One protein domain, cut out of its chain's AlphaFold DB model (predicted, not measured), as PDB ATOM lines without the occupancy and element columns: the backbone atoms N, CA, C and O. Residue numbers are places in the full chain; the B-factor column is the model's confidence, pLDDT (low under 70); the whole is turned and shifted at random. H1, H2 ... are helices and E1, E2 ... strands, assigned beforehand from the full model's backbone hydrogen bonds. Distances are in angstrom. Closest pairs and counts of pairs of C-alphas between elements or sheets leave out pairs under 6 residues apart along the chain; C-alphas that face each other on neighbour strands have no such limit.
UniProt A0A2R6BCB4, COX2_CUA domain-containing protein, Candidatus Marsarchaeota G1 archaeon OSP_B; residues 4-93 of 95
ATOM      1  N   THR A   4     107.585 208.122  95.626       50.50
ATOM      2  CA  THR A   4     108.855 208.224  96.352       50.50
ATOM      3  C   THR A   4     108.908 209.574  97.053       50.50
ATOM      4  O   THR A   4     108.606 210.590  96.425       50.50
ATOM      5  N   SER A   5     109.302 209.599  98.321       54.03
ATOM      6  CA  SER A   5     109.663 210.815  99.044       54.03
ATOM      7  C   SER A   5     111.108 210.714  99.528       54.03
ATOM      8  O   SER A   5     111.478 209.774 100.232       54.03
ATOM      9  N   ALA A   6     111.902 211.706  99.135       47.56
ATOM     10  CA  ALA A   6     113.285 211.871  99.553       47.56
ATOM     11  C   ALA A   6     113.373 212.861 100.704       47.56
ATOM     12  O   ALA A   6     112.747 213.921 100.643       47.56
ATOM     13  N   SER A   7     114.171 212.535 101.719       50.28
ATOM     14  CA  SER A   7     114.592 213.475 102.758       50.28
ATOM     15  C   SER A   7     116.105 213.610 102.704       50.28
ATOM     16  O   SER A   7     116.797 212.859 103.380       50.28
ATOM     17  N   SER A   8     116.627 214.539 101.909       44.56
ATOM     18  CA  SER A   8     118.056 214.864 101.886       44.56
ATOM     19  C   SER A   8     118.452 215.592 103.170       44.56
ATOM     20  O   SER A   8     118.159 216.777 103.253       44.56
ATOM     21  N   ASP A   9     119.016 214.890 104.163       46.38
ATOM     22  CA  ASP A   9     119.991 215.391 105.154       46.38
ATOM     23  C   ASP A   9     120.214 214.384 106.302       46.38
ATOM     24  O   ASP A   9     119.313 213.620 106.656       46.38
ATOM     25  N   ASP A  10     121.430 214.420 106.876       46.62
ATOM     26  CA  ASP A  10     121.922 213.627 108.019       46.62
ATOM     27  C   ASP A  10     120.779 213.280 108.996       46.62
ATOM     28  O   ASP A  10     120.149 214.207 109.515       46.62
ATOM     29  N   PRO A  11     120.488 211.992 109.296       51.59
ATOM     30  CA  PRO A  11     119.316 211.599 110.092       51.59
ATOM     31  C   PRO A  11     119.280 212.196 111.514       51.59
ATOM     32  O   PRO A  11     118.311 211.979 112.241       51.59
ATOM     33  N   ASN A  12     120.320 212.934 111.923       47.84
ATOM     34  CA  ASN A  12     120.431 213.642 113.195       47.84
ATOM     35  C   ASN A  12     120.386 215.186 113.103       47.84
ATOM     36  O   ASN A  12     120.528 215.833 114.144       47.84
ATOM     37  N   LEU A  13     120.188 215.810 111.929       45.88
ATOM     38  CA  LEU A  13     120.162 217.277 111.786       45.88
ATOM     39  C   LEU A  13     118.796 217.820 111.304       45.88
ATOM     40  O   LEU A  13     118.127 217.282 110.434       45.88
ATOM     41  N   SER A  14     118.358 218.907 111.943       53.06
ATOM     42  CA  SER A  14     116.958 219.320 112.141       53.06
ATOM     43  C   SER A  14     116.260 220.077 110.983       53.06
ATOM     44  O   SER A  14     115.599 221.084 111.252       53.06
ATOM     45  N   THR A  15     116.306 219.656 109.711       49.66
ATOM     46  CA  THR A  15     115.333 220.169 108.705       49.66
ATOM     47  C   THR A  15     115.033 219.162 107.588       49.66
ATOM     48  O   THR A  15     115.697 219.129 106.564       49.66
ATOM     49  N   THR A  16     113.963 218.382 107.754       51.22
ATOM     50  CA  THR A  16     113.392 217.523 106.704       51.22
ATOM     51  C   THR A  16     112.847 218.365 105.543       51.22
ATOM     52  O   THR A  16     111.937 219.173 105.741       51.22
ATOM     53  N   GLN A  17     113.352 218.152 104.326       54.91
ATOM     54  CA  GLN A  17     112.788 218.724 103.100       54.91
ATOM     55  C   GLN A  17     112.046 217.637 102.320       54.91
ATOM     56  O   GLN A  17     112.609 216.584 102.048       54.91
ATOM     57  N   VAL A  18     110.784 217.888 101.955       61.97
ATOM     58  CA  VAL A  18     110.027 217.010 101.049       61.97
ATOM     59  C   VAL A  18     110.320 217.445  99.618       61.97
ATOM     60  O   VAL A  18     109.925 218.541  99.219       61.97
ATOM     61  N   MET A  19     110.990 216.587  98.852       63.56
ATOM     62  CA  MET A  19     111.311 216.836  97.445       63.56
ATOM     63  C   MET A  19     110.458 215.952  96.526       63.56
ATOM     64  O   MET A  19     110.220 214.784  96.830       63.56
ATOM     65  N   SER A  20     110.001 216.498  95.393       70.25
ATOM     66  CA  SER A  20     109.288 215.739  94.350       70.25
ATOM     67  C   SER A  20     110.218 215.115  93.307       70.25
ATOM     68  O   SER A  20     109.802 214.220  92.577       70.25
ATOM     69  N   GLU A  21     111.460 215.593  93.216       72.19
ATOM     70  CA  GLU A  21     112.488 215.088  92.308       72.19
ATOM     71  C   GLU A  21     113.894 215.387  92.849       72.19
ATOM     72  O   GLU A  21     114.091 216.333  93.613       72.19
ATOM     73  N   LEU A  22     114.872 214.579  92.436       79.69
ATOM     74  CA  LEU A  22     116.295 214.802  92.687       79.69
ATOM     75  C   LEU A  22     116.972 215.209  91.379       79.69
ATOM     76  O   LEU A  22     116.667 214.654  90.323       79.69
ATOM     77  N   ASN A  23     117.925 216.142  91.438       78.69
ATOM     78  CA  ASN A  23     118.757 216.436  90.276       78.69
ATOM     79  C   ASN A  23     119.614 215.197  89.947       78.69
ATOM     80  O   ASN A  23     120.466 214.823  90.760       78.69
ATOM     81  N   PRO A  24     119.449 214.590  88.760       75.56
ATOM     82  CA  PRO A  24     120.095 213.323  88.432       75.56
ATOM     83  C   PRO A  24     121.621 213.422  88.308       75.56
ATOM     84  O   PRO A  24     122.287 212.398  88.340       75.56
ATOM     85  N   ASN A  25     122.184 214.627  88.164       76.25
ATOM     86  CA  ASN A  25     123.624 214.827  87.973       76.25
ATOM     87  C   ASN A  25     124.364 215.209  89.259       76.25
ATOM     88  O   ASN A  25     125.590 215.142  89.299       76.25
ATOM     89  N   THR A  26     123.651 215.702  90.273       76.69
ATOM     90  CA  THR A  26     124.283 216.308  91.459       76.69
ATOM     91  C   THR A  26     123.732 215.803  92.781       76.69
ATOM     92  O   THR A  26     124.326 216.078  93.818       76.69
ATOM     93  N   SER A  27     122.585 215.127  92.769       81.69
ATOM     94  CA  SER A  27     121.818 214.844  93.986       81.69
ATOM     95  C   SER A  27     121.444 213.371  94.138       81.69
ATOM     96  O   SER A  27     120.694 213.042  95.049       81.69
ATOM     97  N   VAL A  28     121.966 212.488  93.281       87.50
ATOM     98  CA  VAL A  28     121.796 211.032  93.376       87.50
ATOM     99  C   VAL A  28     123.127 210.428  93.808       87.50
ATOM    100  O   VAL A  28     124.133 210.623  93.138       87.50
ATOM    101  N   ALA A  29     123.134 209.741  94.948       90.94
ATOM    102  CA  ALA A  29     124.303 209.026  95.461       90.94
ATOM    103  C   ALA A  29     124.229 207.525  95.163       90.94
ATOM    104  O   ALA A  29     125.244 206.885  94.913       90.94
ATOM    105  N   HIS A  30     123.019 206.967  95.203       93.12
ATOM    106  CA  HIS A  30     122.740 205.575  94.870       93.12
ATOM    107  C   HIS A  30     121.394 205.472  94.158       93.12
ATOM    108  O   HIS A  30     120.609 206.419  94.132       93.12
ATOM    109  N   THR A  31     121.082 204.293  93.632       94.38
ATOM    110  CA  THR A  31     119.721 203.962  93.219       94.38
ATOM    111  C   THR A  31     119.309 202.605  93.769       94.38
ATOM    112  O   THR A  31     120.124 201.705  93.967       94.38
ATOM    113  N   PHE A  32     118.010 202.440  93.974       94.50
ATOM    114  CA  PHE A  32     117.378 201.136  94.044       94.50
ATOM    115  C   PHE A  32     116.617 200.916  92.734       94.50
ATOM    116  O   PHE A  32     115.510 201.428  92.538       94.50
ATOM    117  N   THR A  33     117.244 200.204  91.798       96.88
ATOM    118  CA  THR A  33     116.688 199.975  90.460       96.88
ATOM    119  C   THR A  33     116.341 198.503  90.279       96.88
ATOM    120  O   THR A  33     117.195 197.645  90.479       96.88
ATOM    121  N   ILE A  34     115.108 198.214  89.851       97.56
ATOM    122  CA  ILE A  34     114.654 196.883  89.419       97.56
ATOM    123  C   ILE A  34     114.304 196.962  87.926       97.56
ATOM    124  O   ILE A  34     113.168 197.313  87.581       97.56
ATOM    125  N   PRO A  35     115.242 196.631  87.017       95.88
ATOM    126  CA  PRO A  35     115.018 196.756  85.577       95.88
ATOM    127  C   PRO A  35     113.823 195.938  85.076       95.88
ATOM    128  O   PRO A  35     113.066 196.418  84.238       95.88
ATOM    129  N   GLN A  36     113.598 194.737  85.626       96.19
ATOM    130  CA  GLN A  36     112.481 193.867  85.224       96.19
ATOM    131  C   GLN A  36     111.097 194.460  85.516       96.19
ATOM    132  O   GLN A  36     110.118 194.020  84.921       96.19
ATOM    133  N   LEU A  37     111.012 195.415  86.444       94.81
ATOM    134  CA  LEU A  37     109.766 196.069  86.848       94.81
ATOM    135  C   LEU A  37     109.686 197.525  86.369       94.81
ATOM    136  O   LEU A  37     108.694 198.195  86.641       94.81
ATOM    137  N   GLY A  38     110.724 198.034  85.692       93.69
ATOM    138  CA  GLY A  38     110.811 199.447  85.312       93.69
ATOM    139  C   GLY A  38     110.856 200.402  86.510       93.69
ATOM    140  O   GLY A  38     110.450 201.555  86.388       93.69
ATOM    141  N   ILE A  39     111.310 199.931  87.676       93.88
ATOM    142  CA  ILE A  39     111.374 200.725  88.909       93.88
ATOM    143  C   ILE A  39     112.776 201.309  89.047       93.88
ATOM    144  O   ILE A  39     113.760 200.573  88.988       93.88
ATOM    145  N   ASN A  40     112.858 202.618  89.275       93.19
ATOM    146  CA  ASN A  40     114.091 203.315  89.616       93.19
ATOM    147  C   ASN A  40     113.814 204.323  90.733       93.19
ATOM    148  O   ASN A  40     113.085 205.286  90.510       93.19
ATOM    149  N   ILE A  41     114.384 204.090  91.914       91.69
ATOM    150  CA  ILE A  41     114.279 204.987  93.068       91.69
ATOM    151  C   ILE A  41     115.669 205.581  93.311       91.69
ATOM    152  O   ILE A  41     116.554 204.861  93.783       91.69
ATOM    153  N   PRO A  42     115.909 206.850  92.944       91.19
ATOM    154  CA  PRO A  42     117.156 207.524  93.268       91.19
ATOM    155  C   PRO A  42     117.238 207.802  94.773       91.19
ATOM    156  O   PRO A  42     116.226 208.083  95.404       91.19
ATOM    157  N   VAL A  43     118.444 207.713  95.327       88.81
ATOM    158  CA  VAL A  43     118.733 207.906  96.751       88.81
ATOM    159  C   VAL A  43     119.672 209.089  96.901       88.81
ATOM    160  O   VAL A  43     120.784 209.063  96.362       88.81
ATOM    161  N   ALA A  44     119.236 210.122  97.618       86.56
ATOM    162  CA  ALA A  44     120.065 211.283  97.895       86.56
ATOM    163  C   ALA A  44     121.162 210.974  98.935       86.56
ATOM    164  O   ALA A  44     120.994 210.111  99.803       86.56
ATOM    165  N   PRO A  45     122.313 211.670  98.878       83.62
ATOM    166  CA  PRO A  45     123.323 211.559  99.922       83.62
ATOM    167  C   PRO A  45     122.744 211.995 101.272       83.62
ATOM    168  O   PRO A  45     122.008 212.976 101.357       83.62
ATOM    169  N   HIS A  46     123.104 211.257 102.322       80.06
ATOM    170  CA  HIS A  46     122.636 211.480 103.694       80.06
ATOM    171  C   HIS A  46     121.112 211.421 103.862       80.06
ATOM    172  O   HIS A  46     120.602 211.925 104.848       80.06
ATOM    173  N   ALA A  47     120.386 210.795 102.937       77.88
ATOM    174  CA  ALA A  47     118.936 210.729 102.974       77.88
ATOM    175  C   ALA A  47     118.402 209.365 103.401       77.88
ATOM    176  O   ALA A  47     119.040 208.331 103.193       77.88
ATOM    177  N   VAL A  48     117.169 209.366 103.907       78.19
ATOM    178  CA  VAL A  48     116.305 208.184 103.858       78.19
ATOM    179  C   VAL A  48     115.249 208.425 102.789       78.19
ATOM    180  O   VAL A  48     114.518 209.415 102.836       78.19
ATOM    181  N   GLU A  49     115.172 207.495 101.846       80.81
ATOM    182  CA  GLU A  49     114.144 207.461 100.812       80.81
ATOM    183  C   GLU A  49     113.015 206.539 101.255       80.81
ATOM    184  O   GLU A  49     113.251 205.375 101.595       80.81
ATOM    185  N   VAL A  50     111.781 207.031 101.218       82.25
ATOM    186  CA  VAL A  50     110.597 206.204 101.447       82.25
ATOM    187  C   VAL A  50     109.862 206.048 100.124       82.25
ATOM    188  O   VAL A  50     109.420 207.022  99.519       82.25
ATOM    189  N   ALA A  51     109.734 204.805  99.667       84.12
ATOM    190  CA  ALA A  51     109.028 204.471  98.440       84.12
ATOM    191  C   ALA A  51     107.865 203.524  98.729       84.12
ATOM    192  O   ALA A  51     108.038 202.479  99.354       84.12
ATOM    193  N   GLU A  52     106.691 203.866  98.212       87.06
ATOM    194  CA  GLU A  52     105.525 202.993  98.208       87.06
ATOM    195  C   GLU A  52     105.352 202.424  96.803       87.06
ATOM    196  O   GLU A  52     105.227 203.162  95.822       87.06
ATOM    197  N   LEU A  53     105.384 201.095  96.699       87.75
ATOM    198  CA  LEU A  53     105.336 200.371  95.433       87.75
ATOM    199  C   LEU A  53     104.165 199.395  95.441       87.75
ATOM    200  O   LEU A  53     104.031 198.573  96.345       87.75
ATOM    201  N   TYR A  54     103.348 199.440  94.391       90.56
ATOM    202  CA  TYR A  54     102.371 198.395  94.118       90.56
ATOM    203  C   TYR A  54     102.944 197.407  93.099       90.56
ATOM    204  O   TYR A  54     103.155 197.760  91.939       90.56
ATOM    205  N   LEU A  55     103.184 196.169  93.539       92.31
ATOM    206  CA  LEU A  55     103.702 195.086  92.703       92.31
ATOM    207  C   LEU A  55     102.570 194.101  92.399       92.31
ATOM    208  O   LEU A  55     102.045 193.454  93.301       92.31
ATOM    209  N   ASN A  56     102.183 193.992  91.127       91.44
ATOM    210  CA  ASN A  56     101.071 193.142  90.673       91.44
ATOM    211  C   ASN A  56     101.517 191.765  90.150       91.44
ATOM    212  O   ASN A  56     100.697 191.003  89.641       91.44
ATOM    213  N   GLN A  57     102.809 191.463  90.249       92.62
ATOM    214  CA  GLN A  57     103.429 190.255  89.723       92.62
ATOM    215  C   GLN A  57     104.299 189.604  90.796       92.62
ATOM    216  O   GLN A  57     105.137 190.260  91.418       92.62
ATOM    217  N   THR A  58     104.096 188.304  91.004       96.50
ATOM    218  CA  THR A  58     104.949 187.484  91.866       96.50
ATOM    219  C   THR A  58     106.222 187.083  91.126       96.50
ATOM    220  O   THR A  58     106.259 187.032  89.895       96.50
ATOM    221  N   GLY A  59     107.287 186.803  91.871       96.62
ATOM    222  CA  GLY A  59     108.567 186.388  91.313       96.62
ATOM    223  C   GLY A  59     109.766 186.860  92.123       96.62
ATOM    224  O   GLY A  59     109.634 187.503  93.166       96.62
ATOM    225  N   VAL A  60     110.950 186.523  91.615       97.56
ATOM    226  CA  VAL A  60     112.234 187.024  92.110       97.56
ATOM    227  C   VAL A  60     112.757 188.039  91.105       97.56
ATOM    228  O   VAL A  60     112.986 187.711  89.942       97.56
ATOM    229  N   PHE A  61     112.945 189.271  91.558       97.38
ATOM    230  CA  PHE A  61     113.423 190.378  90.742       97.38
ATOM    231  C   PHE A  61     114.791 190.820  91.232       97.38
ATOM    232  O   PHE A  61     115.010 190.940  92.433       97.38
ATOM    233  N   TYR A  62     115.710 191.065  90.306       97.38
ATOM    234  CA  TYR A  62     117.046 191.545  90.642       97.38
ATOM    235  C   TYR A  62     117.013 193.058  90.787       97.38
ATOM    236  O   TYR A  62     116.484 193.753  89.921       97.38
ATOM    237  N   TRP A  63     117.591 193.552  91.871       96.81
ATOM    238  CA  TRP A  63     117.826 194.972  92.050       96.81
ATOM    239  C   TRP A  63     119.326 195.250  92.033       96.81
ATOM    240  O   TRP A  63     120.125 194.420  92.475       96.81
ATOM    241  N   GLN A  64     119.705 196.413  91.519       97.25
ATOM    242  CA  GLN A  64     121.083 196.887  91.511       97.25
ATOM    243  C   GLN A  64     121.103 198.422  91.552       97.25
ATOM    244  O   GLN A  64     120.240 199.074  90.967       97.25
ATOM    245  N   CYS A  65     122.092 198.990  92.240       96.25
ATOM    246  CA  CYS A  65     122.438 200.400  92.108       96.25
ATOM    247  C   CYS A  65     123.016 200.654  90.716       96.25
ATOM    248  O   CYS A  65     123.926 199.952  90.280       96.25
ATOM    249  N   MET A  66     122.483 201.654  90.022       95.19
ATOM    250  CA  MET A  66     122.851 202.013  88.654       95.19
ATOM    251  C   MET A  66     123.632 203.328  88.570       95.19
ATOM    252  O   MET A  66     124.016 203.732  87.473       95.19
ATOM    253  N   ASP A  67     123.890 203.972  89.707       93.31
ATOM    254  CA  ASP A  67     124.841 205.077  89.802       93.31
ATOM    255  C   ASP A  67     126.274 204.520  89.954       93.31
ATOM    256  O   ASP A  67     126.463 203.586  90.740       93.31
ATOM    257  N   PRO A  68     127.287 205.017  89.216       93.25
ATOM    258  CA  PRO A  68     128.670 204.535  89.294       93.25
ATOM    259  C   PRO A  68     129.384 204.996  90.585       93.25
ATOM    260  O   PRO A  68     130.407 205.679  90.547       93.25
ATOM    261  N   CYS A  69     128.860 204.586  91.740       91.94
ATOM    262  CA  CYS A  69     129.264 205.011  93.084       91.94
ATOM    263  C   CYS A  69     130.250 204.052  93.786       91.94
ATOM    264  O   CYS A  69     130.515 204.169  94.983       91.94
ATOM    265  N   GLY A  70     130.740 203.039  93.074       93.56
ATOM    266  CA  GLY A  70     131.676 202.034  93.569       93.56
ATOM    267  C   GLY A  70     133.146 202.409  93.385       93.56
ATOM    268  O   GLY A  70     133.518 203.541  93.088       93.56
ATOM    269  N   LEU A  71     134.016 201.414  93.548       93.69
ATOM    270  CA  LEU A  71     135.460 201.581  93.377       93.69
ATOM    271  C   LEU A  71     135.895 201.443  91.908       93.69
ATOM    272  O   LEU A  71     135.224 200.813  91.087       93.69
ATOM    273  N   GLY A  72     137.089 201.957  91.609       94.31
ATOM    274  CA  GLY A  72     137.723 201.862  90.292       94.31
ATOM    275  C   GLY A  72     137.252 202.935  89.310       94.31
ATOM    276  O   GLY A  72     136.269 203.626  89.540       94.31
ATOM    277  N   ALA A  73     137.966 203.069  88.189       92.88
ATOM    278  CA  ALA A  73     137.756 204.165  87.236       92.88
ATOM    279  C   ALA A  73     136.347 204.204  86.615       92.88
ATOM    280  O   ALA A  73     135.893 205.265  86.205       92.88
ATOM    281  N   ALA A  74     135.667 203.058  86.545       93.19
ATOM    282  CA  ALA A  74     134.306 202.969  86.025       93.19
ATOM    283  C   ALA A  74     133.224 203.080  87.118       93.19
ATOM    284  O   ALA A  74     132.050 203.112  86.774       93.19
ATOM    285  N   GLY A  75     133.590 203.094  88.408       94.44
ATOM    286  CA  GLY A  75     132.638 203.196  89.521       94.44
ATOM    287  C   GLY A  75     131.800 201.938  89.787       94.44
ATOM    288  O   GLY A  75     130.799 202.012  90.486       94.44
ATOM    289  N   TRP A  76     132.188 200.774  89.250       95.56
ATOM    290  CA  TRP A  76     131.424 199.513  89.374       95.56
ATOM    291  C   TRP A  76     132.099 198.442  90.246       95.56
ATOM    292  O   TRP A  76     131.588 197.331  90.367       95.56
ATOM    293  N   GLY A  77     133.253 198.735  90.843       95.19
ATOM    294  CA  GLY A  77     133.959 197.807  91.726       95.19
ATOM    295  C   GLY A  77     133.507 197.886  93.186       95.19
ATOM    296  O   GLY A  77     132.738 198.760  93.589       95.19
ATOM    297  N   GLY A  78     134.044 196.995  94.022       95.50
ATOM    298  CA  GLY A  78     133.764 196.981  95.459       95.50
ATOM    299  C   GLY A  78     132.305 196.623  95.741       95.50
ATOM    300  O   GLY A  78     131.813 195.616  95.238       95.50
ATOM    301  N   ALA A  79     131.613 197.457  96.518       94.62
ATOM    302  CA  ALA A  79     130.214 197.253  96.907       94.62
ATOM    303  C   ALA A  79     129.263 197.039  95.712       94.62
ATOM    304  O   ALA A  79     128.335 196.240  95.806       94.62
ATOM    305  N   MET A  80     129.537 197.684  94.572       95.81
ATOM    306  CA  MET A  80     128.771 197.544  93.322       95.81
ATOM    307  C   MET A  80     128.868 196.143  92.698       95.81
ATOM    308  O   MET A  80     127.962 195.709  91.991       95.81
ATOM    309  N   SER A  81     129.947 195.412  92.985       94.56
ATOM    310  CA  SER A  81     130.203 194.059  92.473       94.56
ATOM    311  C   SER A  81     129.906 192.942  93.482       94.56
ATOM    312  O   SER A  81     130.090 191.770  93.156       94.56
ATOM    313  N   THR A  82     129.445 193.283  94.690       93.12
ATOM    314  CA  THR A  82     129.253 192.332  95.795       93.12
ATOM    315  C   THR A  82     127.768 192.098  96.068       93.12
ATOM    316  O   THR A  82     127.018 193.036  96.338       93.12
ATOM    317  N   ASP A  83     127.341 190.834  96.042       92.94
ATOM    318  CA  ASP A  83     125.974 190.449  96.410       92.94
ATOM    319  C   ASP A  83     125.638 190.838  97.857       92.94
ATOM    320  O   ASP A  83     126.437 190.640  98.772       92.94
ATOM    321  N   GLY A  84     124.441 191.394  98.062       91.62
ATOM    322  CA  GLY A  84     123.967 191.860  99.368       91.62
ATOM    323  C   GLY A  84     124.417 193.274  99.743       91.62
ATOM    324  O   GLY A  84     124.049 193.751 100.812       91.62
ATOM    325  N   TRP A  85     125.193 193.943  98.883       93.81
ATOM    326  CA  TRP A  85     125.598 195.337  99.066       93.81
ATOM    327  C   TRP A  85     124.760 196.238  98.167       93.81
ATOM    328  O   TRP A  85     123.642 196.572  98.521       93.81
ATOM    329  N   MET A  86     125.260 196.592  96.984       96.31
ATOM    330  CA  MET A  86     124.567 197.462  96.025       96.31
ATOM    331  C   MET A  86     123.827 196.665  94.943       96.31
ATOM    332  O   MET A  86     123.524 197.183  93.869       96.31
ATOM    333  N   ARG A  87     123.560 195.384  95.213       96.56
ATOM    334  CA  ARG A  87     122.753 194.501  94.374       96.56
ATOM    335  C   ARG A  87     122.180 193.344  95.184       96.56
ATOM    336  O   ARG A  87     122.771 192.906  96.174       96.56
ATOM    337  N   GLY A  88     121.055 192.811  94.730       96.12
ATOM    338  CA  GLY A  88     120.403 191.671  95.361       96.12
ATOM    339  C   GLY A  88     119.088 191.311  94.687       96.12
ATOM    340  O   GLY A  88     118.895 191.556  93.495       96.12
ATOM    341  N   THR A  89     118.172 190.718  95.453       96.38
ATOM    342  CA  THR A  89     116.866 190.286  94.944       96.38
ATOM    343  C   THR A  89     115.709 190.752  95.817       96.38
ATOM    344  O   THR A  89     115.800 190.705  97.041       96.38
ATOM    345  N   VAL A  90     114.597 191.117  95.183       94.69
ATOM    346  CA  VAL A  90     113.279 191.279  95.804       94.69
ATOM    347  C   VAL A  90     112.437 190.058  95.463       94.69
ATOM    348  O   VAL A  90     112.269 189.733  94.288       94.69
ATOM    349  N   MET A  91     111.900 189.388  96.481       95.94
ATOM    350  CA  MET A  91     110.965 188.281  96.302       95.94
ATOM    351  C   MET A  91     109.546 188.760  96.602       95.94
ATOM    352  O   MET A  91     109.253 189.179  97.718       95.94
ATOM    353  N   VAL A  92     108.667 188.667  95.607       95.88
ATOM    354  CA  VAL A  92     107.232 188.929  95.741       95.88
ATOM    355  C   VAL A  92     106.517 187.593  95.648       95.88
ATOM    356  O   VAL A  92     106.577 186.922  94.618       95.88
ATOM    357  N   TYR A  93     105.849 187.191  96.718       93.19
ATOM    358  CA  TYR A  93     105.075 185.958  96.763       93.19
ATOM    359  C   TYR A  93     103.603 186.276  97.001       93.19
ATOM    360  O   TYR A  93     103.261 187.327  97.542       93.19
TER     361      TYR A  93
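AT A GLANCE: This is residues 4 to 93 of the 95 residues of the protein "COX2_CUA domain-containing protein" of Candidatus Marsarchaeota G1 archaeon OSP_B (UniProt A0A2R6BCB4). Three short antiparallel strand pairs are arranged with the hairpin of E2 and E3 in the middle, the pair E1 and E4 to one side of it and the pair E5 and E6 to the other. The little helix H1 lies by the Gln 64 end of E5 and the Arg 87 start of E6, and two long stretches have no named element: residues 9 to 29, which link E1 to E2, and residues 65 to 77, which link E5 to H1. The printed part has 90 residues, with one named helix and six named strands in the order E1, E2, E3, E4, E5, H1, E6; the class is mostly strand, though under half of the residues are in named elements. It is only just compact, close to loose, with a radius of gyration of the C-alphas of 14.1 A and spans of 39 by 36 by 23 A.

IN THESE COORDINATES: Find C-alpha 30 at (122.740, 205.575, 94.870); from there E2 runs through residues 30 to 34, 13.1 A long, and E3, residues 39 to 43, comes back over 12.9 A. Next comes E4, residues 47 to 52, 16.2 A. E1, residues 4 to 8, 12.6 A, begins at C-alpha 4 at (108.855, 208.224, 96.352). E5 takes residues 59 to 64, 16.3 A, H1 residues 78 to 81, 5.5 A, and E6 residues 87 to 92, 16.5 A, ending at C-alpha 92 at (107.232, 188.929, 95.741).

HOW THE PARTS SIT: Look first at the hairpin of E2 and E3, antiparallel at 168 degrees, where N 32 and O 41 are 2.8 A apart, within hydrogen-bond range. The closest C-alphas of E2 and E5 are those of Ile 34 and Trp 63, 4.5 A apart. E5 and E6 are antiparallel at 155 degrees, with N 61 and O 90 at 2.9 A; E2 and E6 are near each other. The closest C-alphas of E3 and E4 are those of Val 43 and Glu 49, 6.1 A. E4 and E1 are antiparallel at 171 degrees, with N 5 and O 50 at 2.8 A. The closest C-alphas of H1 and E6 are those of Met 80 and Arg 87, 6.8 A. H1 is too short for an O i to N i+4 pair; its one O i to N i+3 pair is within range. Among the pairs that are apart are E2 and H1, and E4 and E6.

THE WHOLE: The two C-alphas farthest apart are those of Ser 14 and Gly 59, 39.9 A. The printed part has no cut. The links E1 to E2, 21 residues, and E5 to H1, 13 residues, are long. Mean pLDDT of the printed part is 83.8; look for values under 70 in residues 4 to 19.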